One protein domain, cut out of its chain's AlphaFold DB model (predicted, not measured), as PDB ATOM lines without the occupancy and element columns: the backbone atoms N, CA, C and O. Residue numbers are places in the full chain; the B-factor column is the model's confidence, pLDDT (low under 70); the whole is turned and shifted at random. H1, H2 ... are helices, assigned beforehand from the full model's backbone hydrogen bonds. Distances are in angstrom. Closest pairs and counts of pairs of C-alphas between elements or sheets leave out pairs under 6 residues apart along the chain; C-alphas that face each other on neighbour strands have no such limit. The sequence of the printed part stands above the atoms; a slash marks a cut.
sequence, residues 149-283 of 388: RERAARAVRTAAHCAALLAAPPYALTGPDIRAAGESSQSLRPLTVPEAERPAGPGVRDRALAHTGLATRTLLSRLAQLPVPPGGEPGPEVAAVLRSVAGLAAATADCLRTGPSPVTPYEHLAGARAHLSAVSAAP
ATOM      1  N   ARG A 149     -18.188  25.817 -98.762       88.25
ATOM      2  CA  ARG A 149     -18.803  25.631 -97.447       88.25
ATOM      3  C   ARG A 149     -18.738  26.905 -96.595       88.25
ATOM      4  O   ARG A 149     -19.743  27.286 -96.002       88.25
ATOM      5  N   GLU A 150     -17.600  27.597 -96.574       89.56
ATOM      6  CA  GLU A 150     -17.450  28.883 -95.875       89.56
ATOM      7  C   GLU A 150     -18.259  30.005 -96.528       89.56
ATOM      8  O   GLU A 150     -18.884  30.800 -95.821       89.56
ATOM      9  N   ARG A 151     -18.286  30.058 -97.867       91.25
ATOM     10  CA  ARG A 151     -19.126  31.010 -98.612       91.25
ATOM     11  C   ARG A 151     -20.602  30.802 -98.277       91.25
ATOM     12  O   ARG A 151     -21.286  31.766 -97.941       91.25
ATOM     13  N   ALA A 152     -21.067  29.550 -98.276       92.50
ATOM     14  CA  ALA A 152     -22.420  29.183 -97.863       92.50
ATOM     15  C   ALA A 152     -22.691  29.587 -96.408       92.50
ATOM     16  O   ALA A 152     -23.673  30.275 -96.147       92.50
ATOM     17  N   ALA A 153     -21.792  29.276 -95.471       93.94
ATOM     18  CA  ALA A 153     -21.949  29.667 -94.068       93.94
ATOM     19  C   ALA A 153     -22.006  31.194 -93.873       93.94
ATOM     20  O   ALA A 153     -22.710  31.689 -92.993       93.94
ATOM     21  N   ARG A 154     -21.264  31.976 -94.666       93.50
ATOM     22  CA  ARG A 154     -21.338  33.445 -94.630       93.50
ATOM     23  C   ARG A 154     -22.661  33.952 -95.198       93.50
ATOM     24  O   ARG A 154     -23.310  34.744 -94.530       93.50
ATOM     25  N   ALA A 155     -23.085  33.453 -96.354       95.00
ATOM     26  CA  ALA A 155     -24.339  33.859 -96.981       95.00
ATOM     27  C   ALA A 155     -25.573  33.502 -96.136       95.00
ATOM     28  O   ALA A 155     -26.498  34.302 -96.023       95.00
ATOM     29  N   VAL A 156     -25.573  32.329 -95.494       95.81
ATOM     30  CA  VAL A 156     -26.644  31.924 -94.577       95.81
ATOM     31  C   VAL A 156     -26.674  32.823 -93.333       95.81
ATOM     32  O   VAL A 156     -27.757  33.194 -92.891       95.81
ATOM     33  N   ARG A 157     -25.522  33.253 -92.797       95.94
ATOM     34  CA  ARG A 157     -25.499  34.256 -91.710       95.94
ATOM     35  C   ARG A 157     -26.064  35.599 -92.144       95.94
ATOM     36  O   ARG A 157     -26.797  36.204 -91.373       95.94
ATOM     37  N   THR A 158     -25.770  36.044 -93.366       95.69
ATOM     38  CA  THR A 158     -26.404  37.246 -93.926       95.69
ATOM     39  C   THR A 158     -27.923  37.074 -93.971       95.69
ATOM     40  O   THR A 158     -28.649  37.966 -93.549       95.69
ATOM     41  N   ALA A 159     -28.421  35.904 -94.388       95.38
ATOM     42  CA  ALA A 159     -29.856  35.619 -94.390       95.38
ATOM     43  C   ALA A 159     -30.461  35.624 -92.976       95.38
ATOM     44  O   ALA A 159     -31.547  36.167 -92.787       95.38
ATOM     45  N   ALA A 160     -29.755  35.067 -91.986       96.12
ATOM     46  CA  ALA A 160     -30.169  35.105 -90.585       96.12
ATOM     47  C   ALA A 160     -30.284  36.545 -90.070       96.12
ATOM     48  O   ALA A 160     -31.275  36.895 -89.436       96.12
ATOM     49  N   HIS A 161     -29.300  37.387 -90.398       95.31
ATOM     50  CA  HIS A 161     -29.298  38.800 -90.038       95.31
ATOM     51  C   HIS A 161     -30.472  39.551 -90.680       95.31
ATOM     52  O   HIS A 161     -31.232  40.205 -89.972       95.31
ATOM     53  N   CYS A 162     -30.692  39.385 -91.988       94.00
ATOM     54  CA  CYS A 162     -31.827  40.005 -92.671       94.00
ATOM     55  C   CYS A 162     -33.177  39.545 -92.092       94.00
ATOM     56  O   CYS A 162     -34.074  40.359 -91.893       94.00
ATOM     57  N   ALA A 163     -33.333  38.251 -91.796       94.06
ATOM     58  CA  ALA A 163     -34.554  37.729 -91.189       94.06
ATOM     59  C   ALA A 163     -34.776  38.278 -89.768       94.06
ATOM     60  O   ALA A 163     -35.912  38.572 -89.409       94.06
ATOM     61  N   ALA A 164     -33.708  38.461 -88.984       93.88
ATOM     62  CA  ALA A 164     -33.787  39.063 -87.656       93.88
ATOM     63  C   ALA A 164     -34.204  40.542 -87.713       93.88
ATOM     64  O   ALA A 164     -35.079  40.945 -86.953       93.88
ATOM     65  N   LEU A 165     -33.646  41.322 -88.648       92.50
ATOM     66  CA  LEU A 165     -34.028  42.725 -88.867       92.50
ATOM     67  C   LEU A 165     -35.488  42.881 -89.307       92.50
ATOM     68  O   LEU A 165     -36.155  43.828 -88.914       92.50
ATOM     69  N   LEU A 166     -36.011  41.937 -90.091       90.38
ATOM     70  CA  LEU A 166     -37.427  41.925 -90.476       90.38
ATOM     71  C   LEU A 166     -38.354  41.469 -89.334       90.38
ATOM     72  O   LEU A 166     -39.561  41.679 -89.408       90.38
ATOM     73  N   ALA A 167     -37.815  40.831 -88.293       89.88
ATOM     74  CA  ALA A 167     -38.582  40.294 -87.169       89.88
ATOM     75  C   ALA A 167     -38.575  41.182 -85.914       89.88
ATOM     76  O   ALA A 167     -39.279  40.865 -84.949       89.88
ATOM     77  N   ALA A 168     -37.769  42.243 -85.912       87.81
ATOM     78  CA  ALA A 168     -37.620  43.199 -84.823       87.81
ATOM     79  C   ALA A 168     -37.758  44.632 -85.365       87.81
ATOM     80  O   ALA A 168     -37.440  44.854 -86.533       87.81
ATOM     81  N   PRO A 169     -38.187  45.613 -84.551       82.88
ATOM     82  CA  PRO A 169     -38.212  47.014 -84.965       82.88
ATOM     83  C   PRO A 169     -36.839  47.436 -85.520       82.88
ATOM     84  O   PRO A 169     -35.826  47.138 -84.880       82.88
ATOM     85  N   PRO A 170     -36.761  48.091 -86.695       86.00
ATOM     86  CA  PRO A 170     -37.833  48.767 -87.444       86.00
ATOM     87  C   PRO A 170     -38.574  47.911 -88.499       86.00
ATOM     88  O   PRO A 170     -39.251  48.470 -89.355       86.00
ATOM     89  N   TYR A 171     -38.436  46.581 -88.482       86.75
ATOM     90  CA  TYR A 171     -39.085  45.632 -89.408       86.75
ATOM     91  C   TYR A 171     -38.778  45.867 -90.893       86.75
ATOM     92  O   TYR A 171     -39.536  45.470 -91.782       86.75
ATOM     93  N   ALA A 172     -37.646  46.506 -91.172       86.81
ATOM     94  CA  ALA A 172     -37.234  46.899 -92.507       86.81
ATOM     95  C   ALA A 172     -35.761  46.564 -92.732       86.81
ATOM     96  O   ALA A 172     -34.937  46.637 -91.820       86.81
ATOM     97  N   LEU A 173     -35.434  46.221 -93.977       87.94
ATOM     98  CA  LEU A 173     -34.053  46.105 -94.425       87.94
ATOM     99  C   LEU A 173     -33.575  47.449 -94.953       87.94
ATOM    100  O   LEU A 173     -34.276  48.119 -95.712       87.94
ATOM    101  N   THR A 174     -32.353  47.820 -94.593       89.00
ATOM    102  CA  THR A 174     -31.727  49.028 -95.117       89.00
ATOM    103  C   THR A 174     -31.101  48.762 -96.493       89.00
ATOM    104  O   THR A 174     -30.831  47.620 -96.879       89.00
ATOM    105  N   GLY A 175     -30.823  49.822 -97.259       89.31
ATOM    106  CA  GLY A 175     -30.087  49.726 -98.527       89.31
ATOM    107  C   GLY A 175     -28.779  48.912 -98.453       89.31
ATOM    108  O   GLY A 175     -28.556  48.075 -99.334       89.31
ATOM    109  N   PRO A 176     -27.907  49.090 -97.436       92.19
ATOM    110  CA  PRO A 176     -26.726  48.243 -97.288       92.19
ATOM    111  C   PRO A 176     -27.059  46.770 -97.019       92.19
ATOM    112  O   PRO A 176     -26.371  45.919 -97.583       92.19
ATOM    113  N   ASP A 177     -28.121  46.449 -96.274       91.50
ATOM    114  CA  ASP A 177     -28.524  45.054 -96.029       91.50
ATOM    115  C   ASP A 177     -28.964  44.360 -97.320       91.50
ATOM    116  O   ASP A 177     -28.569  43.227 -97.602       91.50
ATOM    117  N   ILE A 178     -29.738  45.064 -98.153       91.00
ATOM    118  CA  ILE A 178     -30.194  44.562 -99.454       91.00
ATOM    119  C   ILE A 178     -28.996  44.311-100.380       91.00
ATOM    120  O   ILE A 178     -28.927  43.264-101.035       91.00
ATOM    121  N   ARG A 179     -28.014  45.224-100.410       92.38
ATOM    122  CA  ARG A 179     -26.768  45.030-101.175       92.38
ATOM    123  C   ARG A 179     -25.969  43.835-100.660       92.38
ATOM    124  O   ARG A 179     -25.605  42.974-101.456       92.38
ATOM    125  N   ALA A 180     -25.777  43.725 -99.345       91.75
ATOM    126  CA  ALA A 180     -25.054  42.616 -98.726       91.75
ATOM    127  C   ALA A 180     -25.727  41.256 -98.996       91.75
ATOM    128  O   ALA A 180     -25.044  40.255 -99.252       91.75
ATOM    129  N   ALA A 181     -27.063  41.206 -98.997       91.06
ATOM    130  CA  ALA A 181     -27.833  40.028 -99.388       91.06
ATOM    131  C   ALA A 181     -27.636  39.680-100.875       91.06
ATOM    132  O   ALA A 181     -27.448  38.508-101.221       91.06
ATOM    133  N   GLY A 182     -27.619  40.692-101.748       91.38
ATOM    134  CA  GLY A 182     -27.329  40.554-103.175       91.38
ATOM    135  C   GLY A 182     -25.935  39.985-103.443       91.38
ATOM    136  O   GLY A 182     -25.810  38.966-104.123       91.38
ATOM    137  N   GLU A 183     -24.898  40.579-102.854       93.25
ATOM    138  CA  GLU A 183     -23.503  40.127-102.955       93.25
ATOM    139  C   GLU A 183     -23.326  38.706-102.410       93.25
ATOM    140  O   GLU A 183     -22.717  37.849-103.055       93.25
ATOM    141  N   SER A 184     -23.934  38.412-101.256       92.12
ATOM    142  CA  SER A 184     -23.925  37.071-100.666       92.12
ATOM    143  C   SER A 184     -24.567  36.045-101.606       92.12
ATOM    144  O   SER A 184     -24.002  34.974-101.831       92.12
ATOM    145  N   SER A 185     -25.704  36.379-102.224       90.88
ATOM    146  CA  SER A 185     -26.388  35.516-103.196       90.88
ATOM    147  C   SER A 185     -25.577  35.327-104.484       90.88
ATOM    148  O   SER A 185     -25.504  34.217-105.024       90.88
ATOM    149  N   GLN A 186     -24.922  36.386-104.970       91.38
ATOM    150  CA  GLN A 186     -24.035  36.320-106.129       91.38
ATOM    151  C   GLN A 186     -22.817  35.442-105.853       91.38
ATOM    152  O   GLN A 186     -22.498  34.606-106.690       91.38
ATOM    153  N   SER A 187     -22.207  35.545-104.669       89.06
ATOM    154  CA  SER A 187     -21.012  34.775-104.291       89.06
ATOM    155  C   SER A 187     -21.208  33.250-104.334       89.06
ATOM    156  O   SER A 187     -20.237  32.505-104.511       89.06
ATOM    157  N   LEU A 188     -22.462  32.794-104.201       89.25
ATOM    158  CA  LEU A 188     -22.877  31.391-104.244       89.25
ATOM    159  C   LEU A 188     -23.200  30.878-105.655       89.25
ATOM    160  O   LEU A 188     -23.507  29.690-105.808       89.25
ATOM    161  N   ARG A 189     -23.180  31.734-106.686       87.50
ATOM    162  CA  ARG A 189     -23.407  31.295-108.068       87.50
ATOM    163  C   ARG A 189     -22.262  30.373-108.506       87.50
ATOM    164  O   ARG A 189     -21.103  30.725-108.333       87.50
ATOM    165  N   PRO A 190     -22.543  29.226-109.150       79.75
ATOM    166  CA  PRO A 190     -21.485  28.324-109.615       79.75
ATOM    167  C   PRO A 190     -20.435  29.001-110.513       79.75
ATOM    168  O   PRO A 190     -19.260  28.651-110.453       79.75
ATOM    169  N   LEU A 191     -20.848  30.006-111.294       80.94
ATOM    170  CA  LEU A 191     -19.973  30.788-112.175       80.94
ATOM    171  C   LEU A 191     -18.955  31.659-111.416       80.94
ATOM    172  O   LEU A 191     -17.861  31.874-111.919       80.94
ATOM    173  N   THR A 192     -19.279  32.125-110.207       80.88
ATOM    174  CA  THR A 192     -18.388  32.960-109.372       80.88
ATOM    175  C   THR A 192     -17.518  32.130-108.425       80.88
ATOM    176  O   THR A 192     -16.752  32.669-107.619       80.88
ATOM    177  N   VAL A 193     -17.667  30.805-108.469       80.88
ATOM    178  CA  VAL A 193     -16.919  29.856-107.648       80.88
ATOM    179  C   VAL A 193     -15.831  29.226-108.520       80.88
ATOM    180  O   VAL A 193     -16.152  28.702-109.595       80.88
ATOM    181  N   PRO A 194     -14.558  29.255-108.078       75.75
ATOM    182  CA  PRO A 194     -13.472  28.566-108.766       75.75
ATOM    183  C   PRO A 194     -13.820  27.098-109.002       75.75
ATOM    184  O   PRO A 194     -14.396  26.457-108.126       75.75
ATOM    185  N   GLU A 195     -13.442  26.543-110.153       69.50
ATOM    186  CA  GLU A 195     -13.871  25.195-110.563       69.50
ATOM    187  C   GLU A 195     -13.516  24.113-109.537       69.50
ATOM    188  O   GLU A 195     -14.289  23.188-109.309       69.50
ATOM    189  N   ALA A 196     -12.376  24.289-108.866       66.12
ATOM    190  CA  ALA A 196     -11.886  23.414-107.808       66.12
ATOM    191  C   ALA A 196     -12.817  23.343-106.589       66.12
ATOM    192  O   ALA A 196     -12.855  22.324-105.909       66.12
ATOM    193  N   GLU A 197     -13.532  24.429-106.300       72.00
ATOM    194  CA  GLU A 197     -14.385  24.590-105.120       72.00
ATOM    195  C   GLU A 197     -15.870  24.397-105.443       72.00
ATOM    196  O   GLU A 197     -16.708  24.447-104.544       72.00
ATOM    197  N   ARG A 198     -16.231  24.181-106.715       78.56
ATOM    198  CA  ARG A 198     -17.630  23.967-107.094       78.56
ATOM    199  C   ARG A 198     -18.137  22.652-106.483       78.56
ATOM    200  O   ARG A 198     -17.493  21.618-106.670       78.56
ATOM    201  N   PRO A 199     -19.309  22.648-105.821       77.19
ATOM    202  CA  PRO A 199     -19.940  21.432-105.308       77.19
ATOM    203  C   PRO A 199     -20.574  20.637-106.465       77.19
ATOM    204  O   PRO A 199     -21.792  20.560-106.594       77.19
ATOM    205  N   ALA A 200     -19.739  20.112-107.362       74.06
ATOM    206  CA  ALA A 200     -20.147  19.395-108.571       74.06
ATOM    207  C   ALA A 200     -19.942  17.873-108.468       74.06
ATOM    208  O   ALA A 200     -20.161  17.157-109.441       74.06
ATOM    209  N   GLY A 201     -19.491  17.374-107.315       70.94
ATOM    210  CA  GLY A 201     -19.304  15.943-107.111       70.94
ATOM    211  C   GLY A 201     -20.639  15.190-106.987       70.94
ATOM    212  O   GLY A 201     -21.657  15.758-106.580       70.94
ATOM    213  N   PRO A 202     -20.657  13.887-107.312       71.50
ATOM    214  CA  PRO A 202     -21.858  13.054-107.240       71.50
ATOM    215  C   PRO A 202     -22.227  12.667-105.798       71.50
ATOM    216  O   PRO A 202     -23.296  12.099-105.568       71.50
ATOM    217  N   GLY A 203     -21.349  12.949-104.829       77.75
ATOM    218  CA  GLY A 203     -21.523  12.576-103.433       77.75
ATOM    219  C   GLY A 203     -22.693  13.292-102.757       77.75
ATOM    220  O   GLY A 203     -23.035  14.430-103.078       77.75
ATOM    221  N   VAL A 204     -23.272  12.639-101.744       82.50
ATOM    222  CA  VAL A 204     -24.385  13.186-100.944       82.50
ATOM    223  C   VAL A 204     -24.025  14.545-100.343       82.50
ATOM    224  O   VAL A 204     -24.843  15.460-100.354       82.50
ATOM    225  N   ARG A 205     -22.783  14.704 -99.870       81.81
ATOM    226  CA  ARG A 205     -22.297  15.956 -99.278       81.81
ATOM    227  C   ARG A 205     -22.231  17.100-100.289       81.81
ATOM    228  O   ARG A 205     -22.644  18.209 -99.962       81.81
ATOM    229  N   ASP A 206     -21.758  16.833-101.502       83.19
ATOM    230  CA  ASP A 206     -21.664  17.848-102.557       83.19
ATOM    231  C   ASP A 206     -23.054  18.258-103.043       83.19
ATOM    232  O   ASP A 206     -23.347  19.449-103.142       83.19
ATOM    233  N   ARG A 207     -23.963  17.289-103.216       85.94
ATOM    234  CA  ARG A 207     -25.372  17.578-103.513       85.94
ATOM    235  C   ARG A 207     -26.039  18.384-102.404       85.94
ATOM    236  O   ARG A 207     -26.705  19.374-102.694       85.94
ATOM    237  N   ALA A 208     -25.840  18.007-101.142       87.81
ATOM    238  CA  ALA A 208     -26.379  18.746-100.005       87.81
ATOM    239  C   ALA A 208     -25.861  20.193 -99.977       87.81
ATOM    240  O   ALA A 208     -26.646  21.119 -99.778       87.81
ATOM    241  N   LEU A 209     -24.569  20.414-100.251       89.12
ATOM    242  CA  LEU A 209     -23.992  21.756-100.354       89.12
ATOM    243  C   LEU A 209     -24.581  22.553-101.524       89.12
ATOM    244  O   LEU A 209     -24.938  23.714-101.336       89.12
ATOM    245  N   ALA A 210     -24.742  21.942-102.700       89.00
ATOM    246  CA  ALA A 210     -25.364  22.588-103.855       89.00
ATOM    247  C   ALA A 210     -26.824  22.992-103.570       89.00
ATOM    248  O   ALA A 210     -27.223  24.126-103.849       89.00
ATOM    249  N   HIS A 211     -27.604  22.103-102.944       90.88
ATOM    250  CA  HIS A 211     -28.975  22.397-102.518       90.88
ATOM    251  C   HIS A 211     -29.027  23.499-101.462       90.88
ATOM    252  O   HIS A 211     -29.857  24.399-101.565       90.88
ATOM    253  N   THR A 212     -28.113  23.475-100.492       92.06
ATOM    254  CA  THR A 212     -28.013  24.515 -99.460       92.06
ATOM    255  C   THR A 212     -27.704  25.871-100.088       92.06
ATOM    256  O   THR A 212     -28.350  26.866 -99.763       92.06
ATOM    257  N   GLY A 213     -26.770  25.923-101.040       92.44
ATOM    258  CA  GLY A 213     -26.440  27.144-101.770       92.44
ATOM    259  C   GLY A 213     -27.622  27.695-102.567       92.44
ATOM    260  O   GLY A 213     -27.899  28.893-102.506       92.44
ATOM    261  N   LEU A 214     -28.368  26.833-103.267       92.75
ATOM    262  CA  LEU A 214     -29.578  27.233-103.988       92.75
ATOM    263  C   LEU A 214     -30.662  27.752-103.034       92.75
ATOM    264  O   LEU A 214     -31.169  28.852-103.243       92.75
ATOM    265  N   ALA A 215     -30.959  27.014-101.962       93.88
ATOM    266  CA  ALA A 215     -31.947  27.409-100.961       93.88
ATOM    267  C   ALA A 215     -31.591  28.751-100.303       93.88
ATOM    268  O   ALA A 215     -32.454  29.612-100.154       93.88
ATOM    269  N   THR A 216     -30.311  28.970 -99.990       95.00
ATOM    270  CA  THR A 216     -29.818  30.227 -99.404       95.00
ATOM    271  C   THR A 216     -29.993  31.401-100.363       95.00
ATOM    272  O   THR A 216     -30.457  32.464 -99.961       95.00
ATOM    273  N   ARG A 217     -29.667  31.221-101.650       94.31
ATOM    274  CA  ARG A 217     -29.864  32.258-102.675       94.31
ATOM    275  C   ARG A 217     -31.335  32.617-102.838       94.31
ATOM    276  O   ARG A 217     -31.663  33.798-102.945       94.31
ATOM    277  N   THR A 218     -32.211  31.612-102.839       93.75
ATOM    278  CA  THR A 218     -33.660  31.821-102.870       93.75
ATOM    279  C   THR A 218     -34.125  32.563-101.623       93.75
ATOM    280  O   THR A 218     -34.849  33.541-101.756       93.75
ATOM    281  N   LEU A 219     -33.668  32.168-100.431       94.69
ATOM    282  CA  LEU A 219     -34.021  32.830 -99.176       94.69
ATOM    283  C   LEU A 219     -33.596  34.303 -99.169       94.69
ATOM    284  O   LEU A 219     -34.433  35.166 -98.933       94.69
ATOM    285  N   LEU A 220     -32.338  34.603 -99.502       94.25
ATOM    286  CA  LEU A 220     -31.830  35.978 -99.588       94.25
ATOM    287  C   LEU A 220     -32.644  36.826-100.572       94.25
ATOM    288  O   LEU A 220     -33.028  37.947-100.250       94.25
ATOM    289  N   SER A 221     -32.962  36.273-101.748       93.69
ATOM    290  CA  SER A 221     -33.796  36.962-102.737       93.69
ATOM    291  C   SER A 221     -35.211  37.228-102.225       93.69
ATOM    292  O   SER A 221     -35.782  38.258-102.562       93.69
ATOM    293  N   ARG A 222     -35.792  36.306-101.447       92.62
ATOM    294  CA  ARG A 222     -37.143  36.449-100.888       92.62
ATOM    295  C   ARG A 222     -37.180  37.469 -99.755       92.62
ATOM    296  O   ARG A 222     -38.090  38.284 -99.735       92.62
ATOM    297  N   LEU A 223     -36.186  37.455 -98.864       92.38
ATOM    298  CA  LEU A 223     -36.069  38.426 -97.772       92.38
ATOM    299  C   LEU A 223     -35.873  39.848 -98.309       92.38
ATOM    300  O   LEU A 223     -36.541  40.765 -97.852       92.38
ATOM    301  N   ALA A 224     -35.032  40.022 -99.334       90.38
ATOM    302  CA  ALA A 224     -34.804  41.327 -99.960       90.38
ATOM    303  C   ALA A 224     -36.026  41.879-100.722       90.38
ATOM    304  O   ALA A 224     -36.094  43.076-100.977       90.38
ATOM    305  N   GLN A 225     -36.970  41.018-101.115       88.50
ATOM    306  CA  GLN A 225     -38.193  41.391-101.840       88.50
ATOM    307  C   GLN A 225     -39.429  41.450-100.937       88.50
ATOM    308  O   GLN A 225     -40.538  41.658-101.436       88.50
ATOM    309  N   LEU A 226     -39.275  41.205 -99.632       86.62
ATOM    310  CA  LEU A 226     -40.408  41.184 -98.725       86.62
ATOM    311  C   LEU A 226     -40.958  42.616 -98.589       86.62
ATOM    312  O   LEU A 226     -40.197  43.523 -98.251       86.62
ATOM    313  N   PRO A 227     -42.244  42.849 -98.901       77.94
ATOM    314  CA  PRO A 227     -42.812  44.185 -98.823       77.94
ATOM    315  C   PRO A 227     -42.932  44.620 -97.361       77.94
ATOM    316  O   PRO A 227     -43.240  43.807 -96.491       77.94
ATOM    317  N   VAL A 228     -42.749  45.916 -97.110       75.75
ATOM    318  CA  VAL A 228     -43.052  46.502 -95.800       75.75
ATOM    319  C   VAL A 228     -44.563  46.364 -95.553       75.75
ATOM    320  O   VAL A 228     -45.352  46.719 -96.439       75.75
ATOM    321  N   PRO A 229     -44.994  45.814 -94.405       73.50
ATOM    322  CA  PRO A 229     -46.410  45.659 -94.103       73.50
ATOM    323  C   PRO A 229     -47.113  47.025 -93.992       73.50
ATOM    324  O   PRO A 229     -46.508  47.999 -93.533       73.50
ATOM    325  N   PRO A 230     -48.393  47.126 -94.400       62.53
ATOM    326  CA  PRO A 230     -49.176  48.345 -94.214       62.53
ATOM    327  C   PRO A 230     -49.326  48.616 -92.710       62.53
ATOM    328  O   PRO A 230     -49.874  47.787 -91.990       62.53
ATOM    329  N   GLY A 231     -48.797  49.748 -92.239       69.81
ATOM    330  CA  GLY A 231     -48.693  50.077 -90.808       69.81
ATOM    331  C   GLY A 231     -47.300  49.868 -90.201       69.81
ATOM    332  O   GLY A 231     -47.105  50.179 -89.034       69.81
ATOM    333  N   GLY A 232     -46.321  49.380 -90.973       71.00
ATOM    334  CA  GLY A 232     -44.919  49.262 -90.553       71.00
ATOM    335  C   GLY A 232     -44.603  48.050 -89.673       71.00
ATOM    336  O   GLY A 232     -43.441  47.664 -89.592       71.00
ATOM    337  N   GLU A 233     -45.609  47.397 -89.085       79.56
ATOM    338  CA  GLU A 233     -45.418  46.253 -88.191       79.56
ATOM    339  C   GLU A 233     -45.957  44.941 -88.792       79.56
ATOM    340  O   GLU A 233     -47.111  44.873 -89.231       79.56
ATOM    341  N   PRO A 234     -45.150  43.865 -88.837       81.44
ATOM    342  CA  PRO A 234     -45.629  42.550 -89.226       81.44
ATOM    343  C   PRO A 234     -46.506  41.966 -88.115       81.44
ATOM    344  O   PRO A 234     -46.181  42.065 -86.934       81.44
ATOM    345  N   GLY A 235     -47.590  41.282 -88.495       83.88
ATOM    346  CA  GLY A 235     -48.413  40.546 -87.532       83.88
ATOM    347  C   GLY A 235     -47.575  39.548 -86.714       83.88
ATOM    348  O   GLY A 235     -46.583  39.015 -87.232       83.88
ATOM    349  N   PRO A 236     -47.963  39.248 -85.459       86.06
ATOM    350  CA  PRO A 236     -47.150  38.464 -84.523       86.06
ATOM    351  C   PRO A 236     -46.750  37.092 -85.081       86.06
ATOM    352  O   PRO A 236     -45.627  36.640 -84.855       86.06
ATOM    353  N   GLU A 237     -47.619  36.482 -85.890       88.75
ATOM    354  CA  GLU A 237     -47.365  35.195 -86.544       88.75
ATOM    355  C   GLU A 237     -46.319  35.273 -87.657       88.75
ATOM    356  O   GLU A 237     -45.456  34.402 -87.784       88.75
ATOM    357  N   VAL A 238     -46.332  36.351 -88.445       88.19
ATOM    358  CA  VAL A 238     -45.307  36.595 -89.468       88.19
ATOM    359  C   VAL A 238     -43.962  36.861 -88.794       88.19
ATOM    360  O   VAL A 238     -42.948  36.291 -89.197       88.19
ATOM    361  N   ALA A 239     -43.956  37.653 -87.717       89.81
ATOM    362  CA  ALA A 239     -42.759  37.900 -86.923       89.81
ATOM    363  C   ALA A 239     -42.211  36.607 -86.283       89.81
ATOM    364  O   ALA A 239     -40.998  36.398 -86.263       89.81
ATOM    365  N   ALA A 240     -43.077  35.698 -85.816       90.81
ATOM    366  CA  ALA A 240     -42.676  34.397 -85.275       90.81
ATOM    367  C   ALA A 240     -42.023  33.491 -86.333       90.81
ATOM    368  O   ALA A 240     -40.992  32.862 -86.064       90.81
ATOM    369  N   VAL A 241     -42.561  33.471 -87.558       93.56
ATOM    370  CA  VAL A 241     -41.935  32.765 -88.687       93.56
ATOM    371  C   VAL A 241     -40.579  33.383 -89.023       93.56
ATOM    372  O   VAL A 241     -39.607  32.644 -89.156       93.56
ATOM    373  N   LEU A 242     -40.467  34.713 -89.102       93.75
ATOM    374  CA  LEU A 242     -39.198  35.388 -89.402       93.75
ATOM    375  C   LEU A 242     -38.128  35.131 -88.327       93.75
ATOM    376  O   LEU A 242     -36.986  34.824 -88.676       93.75
ATOM    377  N   ARG A 243     -38.494  35.137 -87.035       95.12
ATOM    378  CA  ARG A 243     -37.594  34.722 -85.938       95.12
ATOM    379  C   ARG A 243     -37.138  33.272 -86.093       95.12
ATOM    380  O   ARG A 243     -35.955  32.978 -85.930       95.12
ATOM    381  N   SER A 244     -38.050  32.371 -86.455       94.50
ATOM    382  CA  SER A 244     -37.728  30.955 -86.671       94.50
ATOM    383  C   SER A 244     -36.818  30.749 -87.888       94.50
ATOM    384  O   SER A 244     -35.884  29.950 -87.836       94.50
ATOM    385  N   VAL A 245     -37.027  31.513 -88.968       96.12
ATOM    386  CA  VAL A 245     -36.137  31.543 -90.141       96.12
ATOM    387  C   VAL A 245     -34.747  32.041 -89.748       96.12
ATOM    388  O   VAL A 245     -33.757  31.420 -90.136       96.12
ATOM    389  N   ALA A 246     -34.658  33.118 -88.961       95.94
ATOM    390  CA  ALA A 246     -33.387  33.643 -88.469       95.94
ATOM    391  C   ALA A 246     -32.634  32.599 -87.626       95.94
ATOM    392  O   ALA A 246     -31.450  32.357 -87.866       95.94
ATOM    393  N   GLY A 247     -33.333  31.924 -86.708       95.50
ATOM    394  CA  GLY A 247     -32.773  30.856 -85.877       95.50
ATOM    395  C   GLY A 247     -32.285  29.651 -86.687       95.50
ATOM    396  O   GLY A 247     -31.157  29.195 -86.496       95.50
ATOM    397  N   LEU A 248     -33.084  29.167 -87.647       96.38
ATOM    398  CA  LEU A 248     -32.680  28.066 -88.527       96.38
ATOM    399  C   LEU A 248     -31.479  28.445 -89.399       96.38
ATOM    400  O   LEU A 248     -30.561  27.638 -89.568       96.38
ATOM    401  N   ALA A 249     -31.461  29.658 -89.952       95.62
ATOM    402  CA  ALA A 249     -30.342  30.137 -90.748       95.62
ATOM    403  C   ALA A 249     -29.063  30.222 -89.894       95.62
ATOM    404  O   ALA A 249     -28.037  29.666 -90.284       95.62
ATOM    405  N   ALA A 250     -29.122  30.805 -88.695       95.25
ATOM    406  CA  ALA A 250     -27.978  30.846 -87.782       95.25
ATOM    407  C   ALA A 250     -27.437  29.434 -87.475       95.25
ATOM    408  O   ALA A 250     -26.265  29.154 -87.729       95.25
ATOM    409  N   ALA A 251     -28.313  28.506 -87.075       94.56
ATOM    410  CA  ALA A 251     -27.928  27.125 -86.789       94.56
ATOM    411  C   ALA A 251     -27.361  26.388 -88.018       94.56
ATOM    412  O   ALA A 251     -26.414  25.609 -87.910       94.56
ATOM    413  N   THR A 252     -27.898  26.657 -89.213       94.25
ATOM    414  CA  THR A 252     -27.383  26.091 -90.468       94.25
ATOM    415  C   THR A 252     -25.978  26.610 -90.770       94.25
ATOM    416  O   THR A 252     -25.115  25.842 -91.198       94.25
ATOM    417  N   ALA A 253     -25.706  27.894 -90.524       94.12
ATOM    418  CA  ALA A 253     -24.367  28.444 -90.693       94.12
ATOM    419  C   ALA A 253     -23.347  27.827 -89.725       94.12
ATOM    420  O   ALA A 253     -22.207  27.575 -90.127       94.12
ATOM    421  N   ASP A 254     -23.760  27.538 -88.492       93.25
ATOM    422  CA  ASP A 254     -22.913  26.867 -87.507       93.25
ATOM    423  C   ASP A 254     -22.664  25.404 -87.887       93.25
ATOM    424  O   ASP A 254     -21.510  24.964 -87.908       93.25
ATOM    425  N   CYS A 255     -23.698  24.677 -88.325       92.81
ATOM    426  CA  CYS A 255     -23.579  23.322 -88.876       92.81
ATOM    427  C   CYS A 255     -22.615  23.263 -90.078       92.81
ATOM    428  O   CYS A 255     -21.771  22.367 -90.213       92.81
ATOM    429  N   LEU A 256     -22.662  24.274 -90.949       90.38
ATOM    430  CA  LEU A 256     -21.737  24.404 -92.071       90.38
ATOM    431  C   LEU A 256     -20.293  24.690 -91.646       90.38
ATOM    432  O   LEU A 256     -19.412  24.582 -92.486       90.38
ATOM    433  N   ARG A 257     -19.985  24.985 -90.387       87.31
ATOM    434  CA  ARG A 257     -18.595  25.052 -89.918       87.31
ATOM    435  C   ARG A 257     -18.225  23.759 -89.211       87.31
ATOM    436  O   ARG A 257     -17.480  22.944 -89.761       87.31
ATOM    437  N   THR A 258     -18.815  23.546 -88.046       85.06
ATOM    438  CA  THR A 258     -18.489  22.450 -87.117       85.06
ATOM    439  C   THR A 258     -19.641  22.113 -86.164       85.06
ATOM    440  O   THR A 258     -19.483  21.241 -85.319       85.06
ATOM    441  N   GLY A 259     -20.779  22.799 -86.275       81.50
ATOM    442  CA  GLY A 259     -21.907  22.672 -85.358       81.50
ATOM    443  C   GLY A 259     -22.785  21.436 -85.598       81.50
ATOM    444  O   GLY A 259     -22.654  20.758 -86.624       81.50
ATOM    445  N   PRO A 260     -23.703  21.153 -84.658       87.44
ATOM    446  CA  PRO A 260     -24.659  20.057 -84.769       87.44
ATOM    447  C   PRO A 260     -25.646  20.267 -85.926       87.44
ATOM    448  O   PRO A 260     -25.773  21.360 -86.478       87.44
ATOM    449  N   SER A 261     -26.353  19.200 -86.304       87.75
ATOM    450  CA  SER A 261     -27.396  19.269 -87.334       87.75
ATOM    451  C   SER A 261     -28.554  20.179 -86.885       87.75
ATOM    452  O   SER A 261     -29.032  20.017 -85.761       87.75
ATOM    453  N   PRO A 262     -29.058  21.100 -87.731       90.75
ATOM    454  CA  PRO A 262     -30.071  22.085 -87.349       90.75
ATOM    455  C   PRO A 262     -31.505  21.514 -87.395       90.75
ATOM    456  O   PRO A 262     -32.424  22.171 -87.881       90.75
ATOM    457  N   VAL A 263     -31.707  20.290 -86.895       91.88
ATOM    458  CA  VAL A 263     -33.012  19.599 -86.921       91.88
ATOM    459  C   VAL A 263     -34.020  20.290 -86.002       91.88
ATOM    460  O   VAL A 263     -35.110  20.633 -86.446       91.88
ATOM    461  N   THR A 264     -33.641  20.590 -84.760       92.06
ATOM    462  CA  THR A 264     -34.542  21.253 -83.802       92.06
ATOM    463  C   THR A 264     -34.980  22.652 -84.273       92.06
ATOM    464  O   THR A 264     -36.180  22.923 -84.296       92.06
ATOM    465  N   PRO A 265     -34.081  23.540 -84.759       92.19
ATOM    466  CA  PRO A 265     -34.504  24.802 -85.377       92.19
ATOM    467  C   PRO A 265     -35.410  24.627 -86.605       92.19
ATOM    468  O   PRO A 265     -36.261  25.478 -86.869       92.19
ATOM    469  N   TYR A 266     -35.243  23.538 -87.363       91.88
ATOM    470  CA  TYR A 266     -36.108  23.229 -88.502       91.88
ATOM    471  C   TYR A 266     -37.523  22.849 -88.051       91.88
ATOM    472  O   TYR A 266     -38.493  23.342 -88.626       91.88
ATOM    473  N   GLU A 267     -37.654  22.039 -87.001       93.31
ATOM    474  CA  GLU A 267     -38.948  21.673 -86.413       93.31
ATOM    475  C   GLU A 267     -39.692  22.901 -85.875       93.31
ATOM    476  O   GLU A 267     -40.885  23.062 -86.138       93.31
ATOM    477  N   HIS A 268     -38.986  23.829 -85.218       92.62
ATOM    478  CA  HIS A 268     -39.572  25.096 -84.766       92.62
ATOM    479  C   HIS A 268     -40.117  25.932 -85.934       92.62
ATOM    480  O   HIS A 268     -41.242  26.435 -85.870       92.62
ATOM    481  N   LEU A 269     -39.362  26.044 -87.035       93.12
ATOM    482  CA  LEU A 269     -39.830  26.736 -88.238       93.12
ATOM    483  C   LEU A 269     -41.045  26.037 -88.868       93.12
ATOM    484  O   LEU A 269     -41.975  26.711 -89.314       93.12
ATOM    485  N   ALA A 270     -41.044  24.703 -88.915       92.62
ATOM    486  CA  ALA A 270     -42.165  23.929 -89.435       92.62
ATOM    487  C   ALA A 270     -43.442  24.175 -88.613       92.62
ATOM    488  O   ALA A 270     -44.497  24.421 -89.199       92.62
ATOM    489  N   GLY A 271     -43.327  24.199 -87.281       90.94
ATOM    490  CA  GLY A 271     -44.421  24.540 -86.370       90.94
ATOM    491  C   GLY A 271     -44.952  25.960 -86.587       90.94
ATOM    492  O   GLY A 271     -46.148  26.138 -86.813       90.94
ATOM    493  N   ALA A 272     -44.068  26.963 -86.624       90.38
ATOM    494  CA  ALA A 272     -44.460  28.357 -86.861       90.38
ATOM    495  C   ALA A 272     -45.166  28.544 -88.219       90.38
ATOM    496  O   ALA A 272     -46.165  29.257 -88.319       90.38
ATOM    497  N   ARG A 273     -44.691  27.866 -89.274       91.88
ATOM    498  CA  ARG A 273     -45.327  27.905 -90.601       91.88
ATOM    499  C   ARG A 273     -46.695  27.220 -90.608       91.88
ATOM    500  O   ARG A 273     -47.606  27.720 -91.274       91.88
ATOM    501  N   ALA A 274     -46.839  26.087 -89.923       90.69
ATOM    502  CA  ALA A 274     -48.116  25.385 -89.812       90.69
ATOM    503  C   ALA A 274     -49.158  26.258 -89.101       90.69
ATOM    504  O   ALA A 274     -50.269  26.415 -89.605       90.69
ATOM    505  N   HIS A 275     -48.758  26.905 -88.008       89.44
ATOM    506  CA  HIS A 275     -49.608  27.819 -87.250       89.44
ATOM    507  C   HIS A 275     -50.042  29.041 -88.075       89.44
ATOM    508  O   HIS A 275     -51.239  29.284 -88.223       89.44
ATOM    509  N   LEU A 276     -49.108  29.728 -88.749       89.12
ATOM    510  CA  LEU A 276     -49.442  30.835 -89.661       89.12
ATOM    511  C   LEU A 276     -50.420  30.402 -90.769       89.12
ATOM    512  O   LEU A 276     -51.321  31.158 -91.143       89.12
ATOM    513  N   SER A 277     -50.249  29.189 -91.303       88.38
ATOM    514  CA  SER A 277     -51.129  28.647 -92.346       88.38
ATOM    515  C   SER A 277     -52.537  28.371 -91.814       88.38
ATOM    516  O   SER A 277     -53.505  28.666 -92.511       88.38
ATOM    517  N   ALA A 278     -52.660  27.859 -90.586       88.31
ATOM    518  CA  ALA A 278     -53.944  27.619 -89.931       88.31
ATOM    519  C   ALA A 278     -54.697  28.931 -89.661       88.31
ATOM    520  O   ALA A 278     -55.865  29.049 -90.025       88.31
ATOM    521  N   VAL A 279     -54.008  29.947 -89.126       86.12
ATOM    522  CA  VAL A 279     -54.591  31.281 -88.890       86.12
ATOM    523  C   VAL A 279     -55.036  31.932 -90.204       86.12
ATOM    524  O   VAL A 279     -56.101  32.535 -90.270       86.12
ATOM    525  N   SER A 280     -54.261  31.763 -91.280       80.50
ATOM    526  CA  SER A 280     -54.598  32.318 -92.600       80.50
ATOM    527  C   SER A 280     -55.763  31.599 -93.297       80.50
ATOM    528  O   SER A 280     -56.356  32.162 -94.219       80.50
ATOM    529  N   ALA A 281     -56.055  30.353 -92.912       80.00
ATOM    530  CA  ALA A 281     -57.125  29.532 -93.479       80.00
ATOM    531  C   ALA A 281     -58.445  29.630 -92.695       80.00
ATOM    532  O   ALA A 281     -59.472  29.158 -93.186       80.00
ATOM    533  N   ALA A 282     -58.433  30.230 -91.501       74.44
ATOM    534  CA  ALA A 282     -59.635  30.432 -90.708       74.44
ATOM    535  C   ALA A 282     -60.636  31.327 -91.472       74.44
ATOM    536  O   ALA A 282     -60.250  32.395 -91.964       74.44
ATOM    537  N   PRO A 283     -61.913  30.920 -91.602       58.00
ATOM    538  CA  PRO A 283     -62.955  31.778 -92.151       58.00
ATOM    539  C   PRO A 283     -63.034  33.074 -91.343       58.00
ATOM    540  O   PRO A 283     -62.999  33.034 -90.113       58.00
TER     541      PRO A 283
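This is residues 149 to 283 of the 388 residues of an uncharacterized protein of Streptomyces puniciscabiei (UniProt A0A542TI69). Five helices lie roughly side by side in an elongated bundle, with H1 in the middle: H2 and H3 pack on it and on each other, H4 packs on another side of it, and H5 is added beyond H4, packing on H4 but not on H1. H1, H2 and H3 run up and down, and H4 and H5 form a helical hairpin. The printed part has 135 residues with five named helices, H1 to H5 in chain order, and no named strand; the class is all helix. The whole is compact, with a radius of gyration of the C-alphas of 15.7 A, and spans 51 by 32 by 25 A along its three main axes.

H1 holds residues 149 to 167, from C-alpha 149 at (-18.803, 25.631, -97.447), and is 26.7 A long from first to last C-alpha. H2, residues 175 to 187, measures 18.4 A. H3, residues 204 to 224, is the longest helix by residues and measures 30.0 A, beginning at C-alpha 204 at (-24.385, 13.186, -100.944). H4, residues 236 to 255, measures 28.4 A. H5, residues 263 to 281, measures 26.9 A and ends at C-alpha 281 at (-57.125, 29.532, -93.479).

H1 is the hub and touches three helices. It touches H2 at a shallow tilt of 27 degrees, opposite ways, in a hairpin; the closest C-alphas, of Ala 155 and Ser 184, are 4.9 A apart. It touches H3 at a shallow tilt of 31 degrees, the same way, with the closest C-alphas, of Ala 159 and Leu 220, 5.6 A apart. H2 and H3 are a hairpin at a shallow tilt of 23 degrees; H3 touches H2 with residues 216 to 224 alone, and the closest C-alphas, of Ser 185 and Arg 217, are 4.8 A apart. H1, H2 and H3 make an up and down bundle, each helix running against the one before it. H1 touches H4 with 35 pairs of C-alphas within 8 A, opposite ways at a shallow tilt of 19 degrees; the closest, of Ala 160 and Ala 246, are 4.1 A apart. H4 and H5 are a hairpin at a shallow tilt of 20 degrees, with the closest C-alphas, of Leu 248 and Pro 265, 4.9 A apart. H3 and H4 are near each other, while H5 is apart from H1, H2 and H3. In H1, H2, H3, H4 and H5 every O i to N i+4 pair is within hydrogen-bond range.

The two C-alphas farthest apart, of Ala 196 and Pro 283, are 54.1 A apart. The printed part has no cut. The links H2 to H3, with 16 residues, and H3 to H4, with 11, are long. The mean pLDDT of the printed part is 87.9, and residues 195 to 196, 230 to 231 and 283 are under 70.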